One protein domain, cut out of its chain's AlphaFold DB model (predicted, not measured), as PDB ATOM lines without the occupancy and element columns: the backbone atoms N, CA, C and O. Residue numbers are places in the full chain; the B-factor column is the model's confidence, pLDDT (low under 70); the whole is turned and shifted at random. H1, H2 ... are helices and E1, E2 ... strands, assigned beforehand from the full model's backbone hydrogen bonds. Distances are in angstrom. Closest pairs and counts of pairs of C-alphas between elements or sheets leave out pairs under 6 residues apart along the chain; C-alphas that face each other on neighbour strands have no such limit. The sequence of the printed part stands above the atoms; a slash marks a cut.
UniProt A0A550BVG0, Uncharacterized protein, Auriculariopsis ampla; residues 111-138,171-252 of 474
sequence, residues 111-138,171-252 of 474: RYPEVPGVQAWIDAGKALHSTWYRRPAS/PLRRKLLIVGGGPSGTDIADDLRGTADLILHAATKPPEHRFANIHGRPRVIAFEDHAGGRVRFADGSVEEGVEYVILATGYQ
ATOM      1  N   ARG A 111      14.816  13.914  57.420       91.94
ATOM      2  CA  ARG A 111      14.200  15.076  58.063       91.94
ATOM      3  C   ARG A 111      13.577  15.955  56.992       91.94
ATOM      4  O   ARG A 111      14.301  16.574  56.209       91.94
ATOM      5  N   TYR A 112      12.253  16.034  56.968       92.62
ATOM      6  CA  TYR A 112      11.533  16.907  56.046       92.62
ATOM      7  C   TYR A 112      11.506  18.356  56.561       92.62
ATOM      8  O   TYR A 112      11.474  18.574  57.772       92.62
ATOM      9  N   PRO A 113      11.581  19.365  55.675       91.44
ATOM     10  CA  PRO A 113      11.544  20.760  56.092       91.44
ATOM     11  C   PRO A 113      10.121  21.189  56.468       91.44
ATOM     12  O   PRO A 113       9.171  20.882  55.758       91.44
ATOM     13  N   GLU A 114       9.981  21.997  57.516       91.12
ATOM     14  CA  GLU A 114       8.708  22.620  57.914       91.12
ATOM     15  C   GLU A 114       8.386  23.843  57.033       91.12
ATOM     16  O   GLU A 114       8.321  24.984  57.489       91.12
ATOM     17  N   VAL A 115       8.252  23.624  55.723       96.25
ATOM     18  CA  VAL A 115       7.952  24.677  54.741       96.25
ATOM     19  C   VAL A 115       6.538  24.469  54.192       96.25
ATOM     20  O   VAL A 115       6.244  23.378  53.697       96.25
ATOM     21  N   PRO A 116       5.662  25.495  54.215       98.19
ATOM     22  CA  PRO A 116       4.295  25.377  53.716       98.19
ATOM     23  C   PRO A 116       4.221  24.773  52.309       98.19
ATOM     24  O   PRO A 116       4.950  25.191  51.408       98.19
ATOM     25  N   GLY A 117       3.329  23.794  52.136       97.25
ATOM     26  CA  GLY A 117       3.035  23.142  50.856       97.25
ATOM     27  C   GLY A 117       3.983  22.012  50.439       97.25
ATOM     28  O   GLY A 117       3.693  21.334  49.456       97.25
ATOM     29  N   VAL A 118       5.074  21.751  51.174       97.00
ATOM     30  CA  VAL A 118       6.019  20.672  50.817       97.00
ATOM     31  C   VAL A 118       5.344  19.297  50.779       97.00
ATOM     32  O   VAL A 118       5.628  18.508  49.881       97.00
ATOM     33  N   GLN A 119       4.402  19.033  51.692       96.56
ATOM     34  CA  GLN A 119       3.699  17.750  51.753       96.56
ATOM     35  C   GLN A 119       2.890  17.489  50.478       96.56
ATOM     36  O   GLN A 119       3.000  16.416  49.902       96.56
ATOM     37  N   ALA A 120       2.195  18.501  49.947       96.75
ATOM     38  CA  ALA A 120       1.449  18.370  48.695       96.75
ATOM     39  C   ALA A 120       2.354  18.013  47.501       96.75
ATOM     40  O   ALA A 120       1.933  17.307  46.588       96.75
ATOM     41  N   TRP A 121       3.613  18.466  47.501       96.94
ATOM     42  CA  TRP A 121       4.593  18.060  46.491       96.94
ATOM     43  C   TRP A 121       5.065  16.618  46.684       96.94
ATOM     44  O   TRP A 121       5.254  15.913  45.695       96.94
ATOM     45  N   ILE A 122       5.261  16.178  47.927       94.00
ATOM     46  CA  ILE A 122       5.616  14.787  48.240       94.00
ATOM     47  C   ILE A 122       4.476  13.854  47.811       94.00
ATOM     48  O   ILE A 122       4.717  12.924  47.043       94.00
ATOM     49  N   ASP A 123       3.240  14.153  48.213       93.88
ATOM     50  CA  ASP A 123       2.043  13.357  47.907       93.88
ATOM     51  C   ASP A 123       1.772  13.286  46.397       93.88
ATOM     52  O   ASP A 123       1.381  12.247  45.868       93.88
ATOM     53  N   ALA A 124       2.050  14.373  45.667       93.88
ATOM     54  CA  ALA A 124       1.966  14.411  44.207       93.88
ATOM     55  C   ALA A 124       3.122  13.675  43.496       93.88
ATOM     56  O   ALA A 124       3.202  13.699  42.265       93.88
ATOM     57  N   GLY A 125       4.059  13.074  44.240       91.00
ATOM     58  CA  GLY A 125       5.251  12.429  43.693       91.00
ATOM     59  C   GLY A 125       6.196  13.411  42.996       91.00
ATOM     60  O   GLY A 125       6.924  13.012  42.091       91.00
ATOM     61  N   LYS A 126       6.165  14.692  43.376       93.56
ATOM     62  CA  LYS A 126       6.964  15.804  42.829       93.56
ATOM     63  C   LYS A 126       8.158  16.184  43.705       93.56
ATOM     64  O   LYS A 126       8.957  17.032  43.309       93.56
ATOM     65  N   ALA A 127       8.299  15.559  44.869       94.31
ATOM     66  CA  ALA A 127       9.446  15.717  45.748       94.31
ATOM     67  C   ALA A 127       9.895  14.366  46.321       94.31
ATOM     68  O   ALA A 127       9.062  13.520  46.639       94.31
ATOM     69  N   LEU A 128      11.206  14.185  46.500       92.50
ATOM     70  CA  LEU A 128      11.784  13.080  47.276       92.50
ATOM     71  C   LEU A 128      12.863  13.590  48.224       92.50
ATOM     72  O   LEU A 128      13.519  14.592  47.948       92.50
ATOM     73  N   HIS A 129      13.100  12.868  49.315       95.75
ATOM     74  CA  HIS A 129      14.265  13.104  50.165       95.75
ATOM     75  C   HIS A 129      15.533  12.460  49.587       95.75
ATOM     76  O   HIS A 129      15.473  11.356  49.048       95.75
ATOM     77  N   SER A 130      16.696  13.094  49.757       94.44
ATOM     78  CA  SER A 130      17.991  12.644  49.210       94.44
ATOM     79  C   SER A 130      18.359  11.196  49.556       94.44
ATOM     80  O   SER A 130      19.042  10.535  48.782       94.44
ATOM     81  N   THR A 131      17.851  10.656  50.666       93.12
ATOM     82  CA  THR A 131      18.024   9.240  51.048       93.12
ATOM     83  C   THR A 131      17.466   8.247  50.014       93.12
ATOM     84  O   THR A 131      17.926   7.106  49.913       93.12
ATOM     85  N   TRP A 132      16.503   8.682  49.197       91.25
ATOM     86  CA  TRP A 132      15.886   7.893  48.131       91.25
ATOM     87  C   TRP A 132      16.524   8.132  46.761       91.25
ATOM     88  O   TRP A 132      16.243   7.392  45.819       91.25
ATOM     89  N   TYR A 133      17.431   9.104  46.646       89.25
ATOM     90  CA  TYR A 133      18.212   9.311  45.433       89.25
ATOM     91  C   TYR A 133      19.108   8.095  45.157       89.25
ATOM     92  O   TYR A 133      19.696   7.511  46.072       89.25
ATOM     93  N   ARG A 134      19.197   7.674  43.891       85.06
ATOM     94  CA  ARG A 134      20.028   6.527  43.477       85.06
ATOM     95  C   ARG A 134      20.957   6.854  42.323       85.06
ATOM     96  O   ARG A 134      22.108   6.438  42.344       85.06
ATOM     97  N   ARG A 135      20.442   7.528  41.294       81.88
ATOM     98  CA  ARG A 135      21.197   7.893  40.091       81.88
ATOM     99  C   ARG A 135      20.525   9.050  39.350       81.88
ATOM    100  O   ARG A 135      19.306   9.201  39.472       81.88
ATOM    101  N   PRO A 136      21.236   9.772  38.473       77.56
ATOM    102  CA  PRO A 136      20.659  10.911  37.755       77.56
ATOM    103  C   PRO A 136      19.404  10.553  36.947       77.56
ATOM    104  O   PRO A 136      18.425  11.290  36.913       77.56
ATOM    105  N   ALA A 137      19.371   9.344  36.376       64.12
ATOM    106  CA  ALA A 137      18.228   8.847  35.611       64.12
ATOM    107  C   ALA A 137      16.939   8.635  36.436       64.12
ATOM    108  O   ALA A 137      15.872   8.533  35.837       64.12
ATOM    109  N   SER A 138      17.014   8.553  37.773       52.56
ATOM    110  CA  SER A 138      15.820   8.482  38.636       52.56
ATOM    111  C   SER A 138      15.157   9.843  38.880       52.56
ATOM    112  O   SER A 138      14.025   9.886  39.353       52.56
ATOM    113  N   PRO A 171      10.267  16.873  24.604       40.47
ATOM    114  CA  PRO A 171       9.815  18.116  25.214       40.47
ATOM    115  C   PRO A 171      10.891  18.669  26.167       40.47
ATOM    116  O   PRO A 171      11.315  17.994  27.094       40.47
ATOM    117  N   LEU A 172      11.348  19.882  25.843       46.75
ATOM    118  CA  LEU A 172      11.761  21.012  26.690       46.75
ATOM    119  C   LEU A 172      12.306  20.735  28.113       46.75
ATOM    120  O   LEU A 172      11.566  20.347  29.000       46.75
ATOM    121  N   ARG A 173      13.567  21.135  28.329       56.34
ATOM    122  CA  ARG A 173      14.168  21.683  29.564       56.34
ATOM    123  C   ARG A 173      13.744  21.087  30.922       56.34
ATOM    124  O   ARG A 173      12.879  21.659  31.577       56.34
ATOM    125  N   ARG A 174      14.485  20.092  31.433       82.56
ATOM    126  CA  ARG A 174      14.360  19.608  32.821       82.56
ATOM    127  C   ARG A 174      14.845  20.642  33.834       82.56
ATOM    128  O   ARG A 174      16.055  20.831  33.986       82.56
ATOM    129  N   LYS A 175      13.906  21.283  34.542       92.75
ATOM    130  CA  LYS A 175      14.185  22.197  35.664       92.75
ATOM    131  C   LYS A 175      13.979  21.487  37.001       92.75
ATOM    132  O   LYS A 175      12.852  21.152  37.364       92.75
ATOM    133  N   LEU A 176      15.063  21.294  37.744       95.31
ATOM    134  CA  LEU A 176      15.059  20.631  39.049       95.31
ATOM    135  C   LEU A 176      15.354  21.630  40.169       95.31
ATOM    136  O   LEU A 176      16.088  22.597  39.970       95.31
ATOM    137  N   LEU A 177      14.816  21.367  41.358       97.62
ATOM    138  CA  LEU A 177      15.126  22.109  42.577       97.62
ATOM    139  C   LEU A 177      15.746  21.173  43.618       97.62
ATOM    140  O   LEU A 177      15.195  20.123  43.926       97.62
ATOM    141  N   ILE A 178      16.863  21.579  44.202       97.88
ATOM    142  CA  ILE A 178      17.517  20.910  45.324       97.88
ATOM    143  C   ILE A 178      17.406  21.829  46.533       97.88
ATOM    144  O   ILE A 178      17.737  23.009  46.444       97.88
ATOM    145  N   VAL A 179      16.933  21.305  47.661       98.06
ATOM    146  CA  VAL A 179      16.743  22.068  48.901       98.06
ATOM    147  C   VAL A 179      17.669  21.526  49.982       98.06
ATOM    148  O   VAL A 179      17.481  20.407  50.445       98.06
ATOM    149  N   GLY A 180      18.629  22.343  50.415       95.75
ATOM    150  CA  GLY A 180      19.591  22.025  51.471       95.75
ATOM    151  C   GLY A 180      21.035  22.111  50.981       95.75
ATOM    152  O   GLY A 180      21.451  21.316  50.155       95.75
ATOM    153  N   GLY A 181      21.813  23.040  51.543       91.19
ATOM    154  CA  GLY A 181      23.197  23.321  51.122       91.19
ATOM    155  C   GLY A 181      24.269  22.451  51.782       91.19
ATOM    156  O   GLY A 181      25.413  22.874  51.876       91.19
ATOM    157  N   GLY A 182      23.899  21.286  52.322       89.69
ATOM    158  CA  GLY A 182      24.863  20.330  52.876       89.69
ATOM    159  C   GLY A 182      25.522  19.471  51.786       89.69
ATOM    160  O   GLY A 182      25.131  19.558  50.621       89.69
ATOM    161  N   PRO A 183      26.449  18.561  52.153       89.06
ATOM    162  CA  PRO A 183      27.189  17.737  51.191       89.06
ATOM    163  C   PRO A 183      26.300  16.984  50.195       89.06
ATOM    164  O   PRO A 183      26.569  17.002  49.000       89.06
ATOM    165  N   SER A 184      25.193  16.387  50.657       92.19
ATOM    166  CA  SER A 184      24.261  15.682  49.766       92.19
ATOM    167  C   SER A 184      23.609  16.596  48.730       92.19
ATOM    168  O   SER A 184      23.387  16.150  47.613       92.19
ATOM    169  N   GLY A 185      23.285  17.845  49.076       94.06
ATOM    170  CA  GLY A 185      22.687  18.789  48.129       94.06
ATOM    171  C   GLY A 185      23.668  19.155  47.023       94.06
ATOM    172  O   GLY A 185      23.330  19.059  45.845       94.06
ATOM    173  N   THR A 186      24.908  19.471  47.400       91.81
ATOM    174  CA  THR A 186      25.994  19.785  46.464       91.81
ATOM    175  C   THR A 186      26.337  18.603  45.562       91.81
ATOM    176  O   THR A 186      26.341  18.753  44.343       91.81
ATOM    177  N   ASP A 187      26.552  17.413  46.131       91.25
ATOM    178  CA  ASP A 187      26.928  16.227  45.355       91.25
ATOM    179  C   ASP A 187      25.807  15.782  44.404       91.25
ATOM    180  O   ASP A 187      26.079  15.425  43.262       91.25
ATOM    181  N   ILE A 188      24.540  15.841  44.833       93.44
ATOM    182  CA  ILE A 188      23.400  15.509  43.965       93.44
ATOM    183  C   ILE A 188      23.222  16.560  42.860       93.44
ATOM    184  O   ILE A 188      22.896  16.195  41.730       93.44
ATOM    185  N   ALA A 189      23.448  17.847  43.149       93.31
ATOM    186  CA  ALA A 189      23.414  18.900  42.132       93.31
ATOM    187  C   ALA A 189      24.447  18.639  41.032       93.31
ATOM    188  O   ALA A 189      24.120  18.673  39.844       93.31
ATOM    189  N   ASP A 190      25.672  18.315  41.437       89.75
ATOM    190  CA  ASP A 190      26.760  18.010  40.518       89.75
ATOM    191  C   ASP A 190      26.519  16.700  39.750       89.75
ATOM    192  O   ASP A 190      26.790  16.647  38.551       89.75
ATOM    193  N   ASP A 191      25.956  15.662  40.377       89.25
ATOM    194  CA  ASP A 191      25.632  14.388  39.714       89.25
ATOM    195  C   ASP A 191      24.512  14.555  38.664       89.25
ATOM    196  O   ASP A 191      24.545  13.974  37.576       89.25
ATOM    197  N   LEU A 192      23.541  15.436  38.927       89.81
ATOM    198  CA  LEU A 192      22.439  15.725  38.006       89.81
ATOM    199  C   LEU A 192      22.821  16.640  36.836       89.81
ATOM    200  O   LEU A 192      22.054  16.722  35.867       89.81
ATOM    201  N   ARG A 193      23.998  17.281  36.870       87.50
ATOM    202  CA  ARG A 193      24.418  18.317  35.906       87.50
ATOM    203  C   ARG A 193      24.317  17.904  34.439       87.50
ATOM    204  O   ARG A 193      24.098  18.754  33.587       87.50
ATOM    205  N   GLY A 194      24.520  16.618  34.138       83.94
ATOM    206  CA  GLY A 194      24.493  16.077  32.774       83.94
ATOM    207  C   GLY A 194      23.103  15.648  32.293       83.94
ATOM    208  O   GLY A 194      22.951  15.262  31.137       83.94
ATOM    209  N   THR A 195      22.100  15.681  33.173       84.19
ATOM    210  CA  THR A 195      20.742  15.170  32.906       84.19
ATOM    211  C   THR A 195      19.640  16.218  33.027       84.19
ATOM    212  O   THR A 195      18.535  15.979  32.535       84.19
ATOM    213  N   ALA A 196      19.936  17.357  33.654       87.06
ATOM    214  CA  ALA A 196      19.022  18.476  33.825       87.06
ATOM    215  C   ALA A 196      19.512  19.713  33.061       87.06
ATOM    216  O   ALA A 196      20.703  20.032  33.055       87.06
ATOM    217  N   ASP A 197      18.576  20.433  32.448       89.25
ATOM    218  CA  ASP A 197      18.861  21.670  31.722       89.25
ATOM    219  C   ASP A 197      19.091  22.850  32.670       89.25
ATOM    220  O   ASP A 197      19.871  23.751  32.361       89.25
ATOM    221  N   LEU A 198      18.417  22.844  33.825       93.19
ATOM    222  CA  LEU A 198      18.595  23.830  34.886       93.19
ATOM    223  C   LEU A 198      18.400  23.180  36.256       93.19
ATOM    224  O   LEU A 198      17.395  22.514  36.505       93.19
ATOM    225  N   ILE A 199      19.335  23.430  37.164       96.06
ATOM    226  CA  ILE A 199      19.260  23.021  38.564       96.06
ATOM    227  C   ILE A 199      19.256  24.282  39.416       96.06
ATOM    228  O   ILE A 199      20.164  25.106  39.338       96.06
ATOM    229  N   LEU A 200      18.230  24.433  40.242       97.62
ATOM    230  CA  LEU A 200      18.185  25.440  41.291       97.62
ATOM    231  C   LEU A 200      18.624  24.786  42.594       97.62
ATOM    232  O   LEU A 200      18.039  23.784  42.995       97.62
ATOM    233  N   HIS A 201      19.632  25.333  43.261       97.81
ATOM    234  CA  HIS A 201      20.124  24.809  44.531       97.81
ATOM    235  C   HIS A 201      19.851  25.826  45.639       97.81
ATOM    236  O   HIS A 201      20.491  26.871  45.719       97.81
ATOM    237  N   ALA A 202      18.847  25.549  46.465       97.94
ATOM    238  CA  ALA A 202      18.338  26.458  47.479       97.94
ATOM    239  C   ALA A 202      18.871  26.118  48.875       97.94
ATOM    240  O   ALA A 202      18.723  24.992  49.355       97.94
ATOM    241  N   ALA A 203      19.423  27.113  49.569       96.31
ATOM    242  CA  ALA A 203      19.867  26.985  50.956       96.31
ATOM    243  C   ALA A 203      19.830  28.336  51.686       96.31
ATOM    244  O   ALA A 203      19.656  29.385  51.067       96.31
ATOM    245  N   THR A 204      19.994  28.329  53.016       92.56
ATOM    246  CA  THR A 204      20.041  29.562  53.831       92.56
ATOM    247  C   THR A 204      21.082  30.546  53.307       92.56
ATOM    248  O   THR A 204      20.788  31.729  53.157       92.56
ATOM    249  N   LYS A 205      22.273  30.036  52.981       91.62
ATOM    250  CA  LYS A 205      23.285  30.733  52.195       91.62
ATOM    251  C   LYS A 205      23.256  30.128  50.787       91.62
ATOM    252  O   LYS A 205      23.533  28.934  50.684       91.62
ATOM    253  N   PRO A 206      22.887  30.889  49.742       93.31
ATOM    254  CA  PRO A 206      22.854  30.380  48.373       93.31
ATOM    255  C   PRO A 206      24.196  29.733  47.989       93.31
ATOM    256  O   PRO A 206      25.223  30.405  48.104       93.31
ATOM    257  N   PRO A 207      24.215  28.458  47.562       90.75
ATOM    258  CA  PRO A 207      25.449  27.783  47.171       90.75
ATOM    259  C   PRO A 207      26.019  28.349  45.868       90.75
ATOM    260  O   PRO A 207      25.278  28.650  44.928       90.75
ATOM    261  N   GLU A 208      27.340  28.466  45.796       88.06
ATOM    262  CA  GLU A 208      28.048  28.829  44.570       88.06
ATOM    263  C   GLU A 208      28.438  27.567  43.797       88.06
ATOM    264  O   GLU A 208      28.851  26.568  44.382       88.06
ATOM    265  N   HIS A 209      28.319  27.611  42.471       86.81
ATOM    266  CA  HIS A 209      28.644  26.481  41.605       86.81
ATOM    267  C   HIS A 209      29.525  26.916  40.440       86.81
ATOM    268  O   HIS A 209      29.356  27.994  39.871       86.81
ATOM    269  N   ARG A 210      30.440  26.029  40.034       81.94
ATOM    270  CA  ARG A 210      31.286  26.222  38.844       81.94
ATOM    271  C   ARG A 210      30.549  25.979  37.525       81.94
ATOM    272  O   ARG A 210      31.031  26.376  36.468       81.94
ATOM    273  N   PHE A 211      29.412  25.287  37.574       86.75
ATOM    274  CA  PHE A 211      28.659  24.872  36.396       86.75
ATOM    275  C   PHE A 211      27.543  25.868  36.082       86.75
ATOM    276  O   PHE A 211      26.700  26.160  36.924       86.75
ATOM    277  N   ALA A 212      27.505  26.350  34.838       89.62
ATOM    278  CA  ALA A 212      26.582  27.405  34.415       89.62
ATOM    279  C   ALA A 212      25.090  27.019  34.493       89.62
ATOM    280  O   ALA A 212      24.237  27.905  34.524       89.62
ATOM    281  N   ASN A 213      24.766  25.721  34.506       93.19
ATOM    282  CA  ASN A 213      23.397  25.214  34.623       93.19
ATOM    283  C   ASN A 213      22.960  24.927  36.070       93.19
ATOM    284  O   ASN A 213      21.839  24.459  36.260       93.19
ATOM    285  N   ILE A 214      23.795  25.213  37.077       95.06
ATOM    286  CA  ILE A 214      23.446  25.074  38.497       95.06
ATOM    287  C   ILE A 214      23.462  26.451  39.152       95.06
ATOM    288  O   ILE A 214      24.494  27.117  39.197       95.06
ATOM    289  N   HIS A 215      22.307  26.915  39.628       95.94
ATOM    290  CA  HIS A 215      22.137  28.265  40.164       95.94
ATOM    291  C   HIS A 215      21.784  28.211  41.646       95.94
ATOM    292  O   HIS A 215      20.739  27.676  42.024       95.94
ATOM    293  N   GLY A 216      22.617  28.838  42.474       96.75
ATOM    294  CA  GLY A 216      22.304  29.080  43.877       96.75
ATOM    295  C   GLY A 216      21.046  29.934  44.035       96.75
ATOM    296  O   GLY A 216      20.843  30.918  43.317       96.75
ATOM    297  N   ARG A 217      20.193  29.565  44.987       97.88
ATOM    298  CA  ARG A 217      19.002  30.317  45.392       97.88
ATOM    299  C   ARG A 217      18.967  30.481  46.916       97.88
ATOM    300  O   ARG A 217      19.480  29.618  47.637       97.88
ATOM    301  N   PRO A 218      18.349  31.558  47.435       97.69
ATOM    302  CA  PRO A 218      18.022  31.656  48.854       97.69
ATOM    303  C   PRO A 218      17.119  30.508  49.302       97.69
ATOM    304  O   PRO A 218      16.548  29.792  48.482       97.69
ATOM    305  N   ARG A 219      16.961  30.331  50.614       97.38
ATOM    306  CA  ARG A 219      16.112  29.261  51.152       97.38
ATOM    307  C   ARG A 219      14.680  29.363  50.614       97.38
ATOM    308  O   ARG A 219      14.141  30.463  50.471       97.38
ATOM    309  N   VAL A 220      14.062  28.210  50.373       98.44
ATOM    310  CA  VAL A 220      12.637  28.112  50.037       98.44
ATOM    311  C   VAL A 220      11.805  28.492  51.262       98.44
ATOM    312  O   VAL A 220      12.135  28.091  52.377       98.44
ATOM    313  N   ILE A 221      10.740  29.266  51.057       98.19
ATOM    314  CA  ILE A 221       9.798  29.664  52.116       98.19
ATOM    315  C   ILE A 221       8.363  29.198  51.861       98.19
ATOM    316  O   ILE A 221       7.574  29.194  52.799       98.19
ATOM    317  N   ALA A 222       8.024  28.795  50.632       98.38
ATOM    318  CA  ALA A 222       6.747  28.165  50.316       98.38
ATOM    319  C   ALA A 222       6.827  27.349  49.018       98.38
ATOM    320  O   ALA A 222       7.421  27.779  48.026       98.38
ATOM    321  N   PHE A 223       6.172  26.194  49.026       98.31
ATOM    322  CA  PHE A 223       5.862  25.381  47.858       98.31
ATOM    323  C   PHE A 223       4.405  25.665  47.471       98.31
ATOM    324  O   PHE A 223       3.485  25.138  48.087       98.31
ATOM    325  N   GLU A 224       4.177  26.557  46.505       97.75
ATOM    326  CA  GLU A 224       2.852  27.163  46.293       97.75
ATOM    327  C   GLU A 224       1.932  26.357  45.371       97.75
ATOM    328  O   GLU A 224       0.732  26.313  45.618       97.75
ATOM    329  N   ASP A 225       2.467  25.721  44.324       96.75
ATOM    330  CA  ASP A 225       1.675  24.901  43.394       96.75
ATOM    331  C   ASP A 225       2.530  23.779  42.787       96.75
ATOM    332  O   ASP A 225       3.470  24.041  42.036       96.75
ATOM    333  N   HIS A 226       2.204  22.522  43.097       95.25
ATOM    334  CA  HIS A 226       2.926  21.357  42.574       95.25
ATOM    335  C   HIS A 226       2.605  21.051  41.102       95.25
ATOM    336  O   HIS A 226       3.393  20.376  40.437       95.25
ATOM    337  N   ALA A 227       1.466  21.519  40.576       93.62
ATOM    338  CA  ALA A 227       1.068  21.289  39.188       93.62
ATOM    339  C   ALA A 227       1.803  22.247  38.241       93.62
ATOM    340  O   ALA A 227       2.381  21.807  37.247       93.62
ATOM    341  N   GLY A 228       1.836  23.540  38.579       94.50
ATOM    342  CA  GLY A 228       2.604  24.564  37.868       94.50
ATOM    343  C   GLY A 228       4.089  24.613  38.238       94.50
ATOM    344  O   GLY A 228       4.850  25.351  37.614       94.50
ATOM    345  N   GLY A 229       4.524  23.847  39.241       96.44
ATOM    346  CA  GLY A 229       5.918  23.801  39.675       96.44
ATOM    347  C   GLY A 229       6.384  25.108  40.322       96.44
ATOM    348  O   GLY A 229       7.481  25.585  40.024       96.44
ATOM    349  N   ARG A 230       5.525  25.730  41.137       98.19
ATOM    350  CA  ARG A 230       5.701  27.088  41.656       98.19
ATOM    351  C   ARG A 230       6.253  27.111  43.081       98.19
ATOM    352  O   ARG A 230       5.632  26.575  44.000       98.19
ATOM    353  N   VAL A 231       7.398  27.766  43.272       98.50
ATOM    354  CA  VAL A 231       8.155  27.804  44.537       98.50
ATOM    355  C   VAL A 231       8.602  29.233  44.850       98.50
ATOM    356  O   VAL A 231       9.089  29.931  43.964       98.50
ATOM    357  N   ARG A 232       8.471  29.666  46.111       98.56
ATOM    358  CA  ARG A 232       8.914  30.987  46.588       98.56
ATOM    359  C   ARG A 232      10.156  30.897  47.461       98.56
ATOM    360  O   ARG A 232      10.245  30.048  48.352       98.56
ATOM    361  N   PHE A 233      11.067  31.845  47.261       98.56
ATOM    362  CA  PHE A 233      12.319  31.968  48.000       98.56
ATOM    363  C   PHE A 233      12.301  33.152  48.973       98.56
ATOM    364  O   PHE A 233      11.455  34.045  48.902       98.56
ATOM    365  N   ALA A 234      13.246  33.152  49.912       97.81
ATOM    366  CA  ALA A 234      13.332  34.142  50.985       97.81
ATOM    367  C   ALA A 234      13.607  35.584  50.521       97.81
ATOM    368  O   ALA A 234      13.326  36.516  51.268       97.81
ATOM    369  N   ASP A 235      14.128  35.781  49.309       96.88
ATOM    370  CA  ASP A 235      14.306  37.103  48.690       96.88
ATOM    371  C   ASP A 235      13.019  37.644  48.038       96.88
ATOM    372  O   ASP A 235      13.022  38.718  47.439       96.88
ATOM    373  N   GLY A 236      11.910  36.904  48.143       97.06
ATOM    374  CA  GLY A 236      10.625  37.238  47.536       97.06
ATOM    375  C   GLY A 236      10.481  36.773  46.087       97.06
ATOM    376  O   GLY A 236       9.365  36.835  45.560       97.06
ATOM    377  N   SER A 237      11.553  36.272  45.460       97.94
ATOM    378  CA  SER A 237      11.494  35.712  44.113       97.94
ATOM    379  C   SER A 237      10.640  34.444  44.075       97.94
ATOM    380  O   SER A 237      10.476  33.728  45.070       97.94
ATOM    381  N   VAL A 238      10.063  34.185  42.904       98.06
ATOM    382  CA  VAL A 238       9.239  33.009  42.635       98.06
ATOM    383  C   VAL A 238       9.755  32.347  41.371       98.06
ATOM    384  O   VAL A 238      10.008  33.022  40.375       98.06
ATOM    385  N   GLU A 239       9.885  31.029  41.416       97.50
ATOM    386  CA  GLU A 239      10.152  30.204  40.246       97.50
ATOM    387  C   GLU A 239       8.901  29.411  39.875       97.50
ATOM    388  O   GLU A 239       8.162  28.978  40.755       97.50
ATOM    389  N   GLU A 240       8.693  29.199  38.577       96.56
ATOM    390  CA  GLU A 240       7.633  28.361  38.013       96.56
ATOM    391  C   GLU A 240       8.229  27.268  37.116       96.56
ATOM    392  O   GLU A 240       9.367  27.371  36.641       96.56
ATOM    393  N   GLY A 241       7.461  26.209  36.860       94.81
ATOM    394  CA  GLY A 241       7.889  25.092  36.024       94.81
ATOM    395  C   GLY A 241       9.019  24.262  36.635       94.81
ATOM    396  O   GLY A 241       9.792  23.665  35.893       94.81
ATOM    397  N   VAL A 242       9.166  24.249  37.965       96.12
ATOM    398  CA  VAL A 242      10.017  23.271  38.655       96.12
ATOM    399  C   VAL A 242       9.348  21.904  38.545       96.12
ATOM    400  O   VAL A 242       8.260  21.685  39.073       96.12
ATOM    401  N   GLU A 243       9.989  20.975  37.846       92.31
ATOM    402  CA  GLU A 243       9.388  19.673  37.557       92.31
ATOM    403  C   GLU A 243       9.479  18.699  38.721       92.31
ATOM    404  O   GLU A 243       8.610  17.831  38.852       92.31
ATOM    405  N   TYR A 244      10.548  18.813  39.510       92.88
ATOM    406  CA  TYR A 244      10.856  17.882  40.582       92.88
ATOM    407  C   TYR A 244      11.768  18.508  41.639       92.88
ATOM    408  O   TYR A 244      12.642  19.321  41.318       92.88
ATOM    409  N   VAL A 245      11.591  18.085  42.891       96.38
ATOM    410  CA  VAL A 245      12.336  18.575  44.053       96.38
ATOM    411  C   VAL A 245      13.109  17.440  44.723       96.38
ATOM    412  O   VAL A 245      12.564  16.369  44.985       96.38
ATOM    413  N   ILE A 246      14.371  17.689  45.063       96.50
ATOM    414  CA  ILE A 246      15.153  16.832  45.954       96.50
ATOM    415  C   ILE A 246      15.375  17.574  47.268       96.50
ATOM    416  O   ILE A 246      16.060  18.595  47.327       96.50
ATOM    417  N   LEU A 247      14.802  17.038  48.339       97.81
ATOM    418  CA  LEU A 247      14.971  17.520  49.701       97.81
ATOM    419  C   LEU A 247      16.258  16.905  50.267       97.81
ATOM    420  O   LEU A 247      16.281  15.757  50.699       97.81
ATOM    421  N   ALA A 248      17.351  17.659  50.227       96.81
ATOM    422  CA  ALA A 248      18.643  17.320  50.820       96.81
ATOM    423  C   ALA A 248      18.770  17.926  52.232       96.81
ATOM    424  O   ALA A 248      19.764  18.559  52.589       96.81
ATOM    425  N   THR A 249      17.730  17.741  53.046       94.75
ATOM    426  CA  THR A 249      17.502  18.451  54.317       94.75
ATOM    427  C   THR A 249      18.050  17.727  55.551       94.75
ATOM    428  O   THR A 249      17.903  18.200  56.686       94.75
ATOM    429  N   GLY A 250      18.774  16.630  55.334       92.88
ATOM    430  CA  GLY A 250      19.463  15.870  56.369       92.88
ATOM    431  C   GLY A 250      18.572  14.818  57.019       92.88
ATOM    432  O   GLY A 250      17.580  14.375  56.454       92.88
ATOM    433  N   TYR A 251      18.957  14.379  58.208       93.56
ATOM    434  CA  TYR A 251      18.380  13.201  58.848       93.56
ATOM    435  C   TYR A 251      18.037  13.486  60.304       93.56
ATOM    436  O   TYR A 251      18.599  14.412  60.900       93.56
ATOM    437  N   GLN A 252      17.133  12.681  60.854       92.44
ATOM    438  CA  GLN A 252      16.780  12.697  62.269       92.44
ATOM    439  C   GLN A 252      17.506  11.601  63.057       92.44
ATOM    440  O   GLN A 252      17.840  10.542  62.517       92.44
TER     441      GLN A 252
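AT A GLANCE: This is residues 111 to 138 and 171 to 252 of the 474 residues of an uncharacterized protein of Auriculariopsis ampla (UniProt A0A550BVG0). What is the main picture? A twisted sheet of five parallel strands makes the middle, with H2 over one face and, on its other side, H1 and the hairpin of E5 and E6. What makes it up? The printed part has 110 residues, with two named helices and seven named strands in the order H1 E1 E2 H2 E3 E4 E5 E6 E7; the sheet's order is E1 E7 E2 E3 E4. The class is mixed, with 47 residues, under half, in named elements. How is it shaped? It is compact, with a radius of gyration of the C-alphas of 12.4 A and spans of 36 by 30 by 28 A.

IN THESE COORDINATES: Where does it begin? H1, residues 118 to 123, begins at C-alpha 118 (6.019, 20.672, 50.817). What follows? E1 is residues 127 to 129, E2 175 to 179, H2 183 to 192, 14.2 A long, E3 198 to 202, E4 214 to 217, E5 220 to 225, 13.2 A long, and E6 230 to 233. E7, residues 244 to 247, ends at (14.971, 17.520, 49.701).

HOW THE PARTS SIT: Which N and O atoms pair? Within hydrogen-bond range are N 128 and O 245 for E1 and E7, 3.0 A, N 246 and O 177 for E7 and E2, 2.8 A, N 176 and O 198 for E2 and E3, 2.9 A, N 215 and O 199 for E3 and E4, 2.8 A, and, in the antiparallel hairpin E5 and E6, N 224 and O 230, 2.9 A. Where are the helices? H2 is on the sheet, along the strands, at a height of 9.0 A; its closest C-alphas to E3 are Ala 189 and Ile 199, 6.9 A. H1 is on the opposite face, over E1; its closest C-alphas to E5 are Val 118 and Phe 223, 5.6 A. In H1 and H2 every O i to N i+4 pair is within hydrogen-bond range.

THE WHOLE: Where is it cut? Residues 139 to 170 are not printed, and C-alphas 138 and 171 are 17.6 A apart. How large is it, and which link is long? The two C-alphas farthest apart, those of Pro 171 and Gln 252, are 38.1 A apart; the link from E3 to E4 is long, 11 residues. Where is confidence low? Residues 137 to 138 and 171 to 173 have pLDDT under 70.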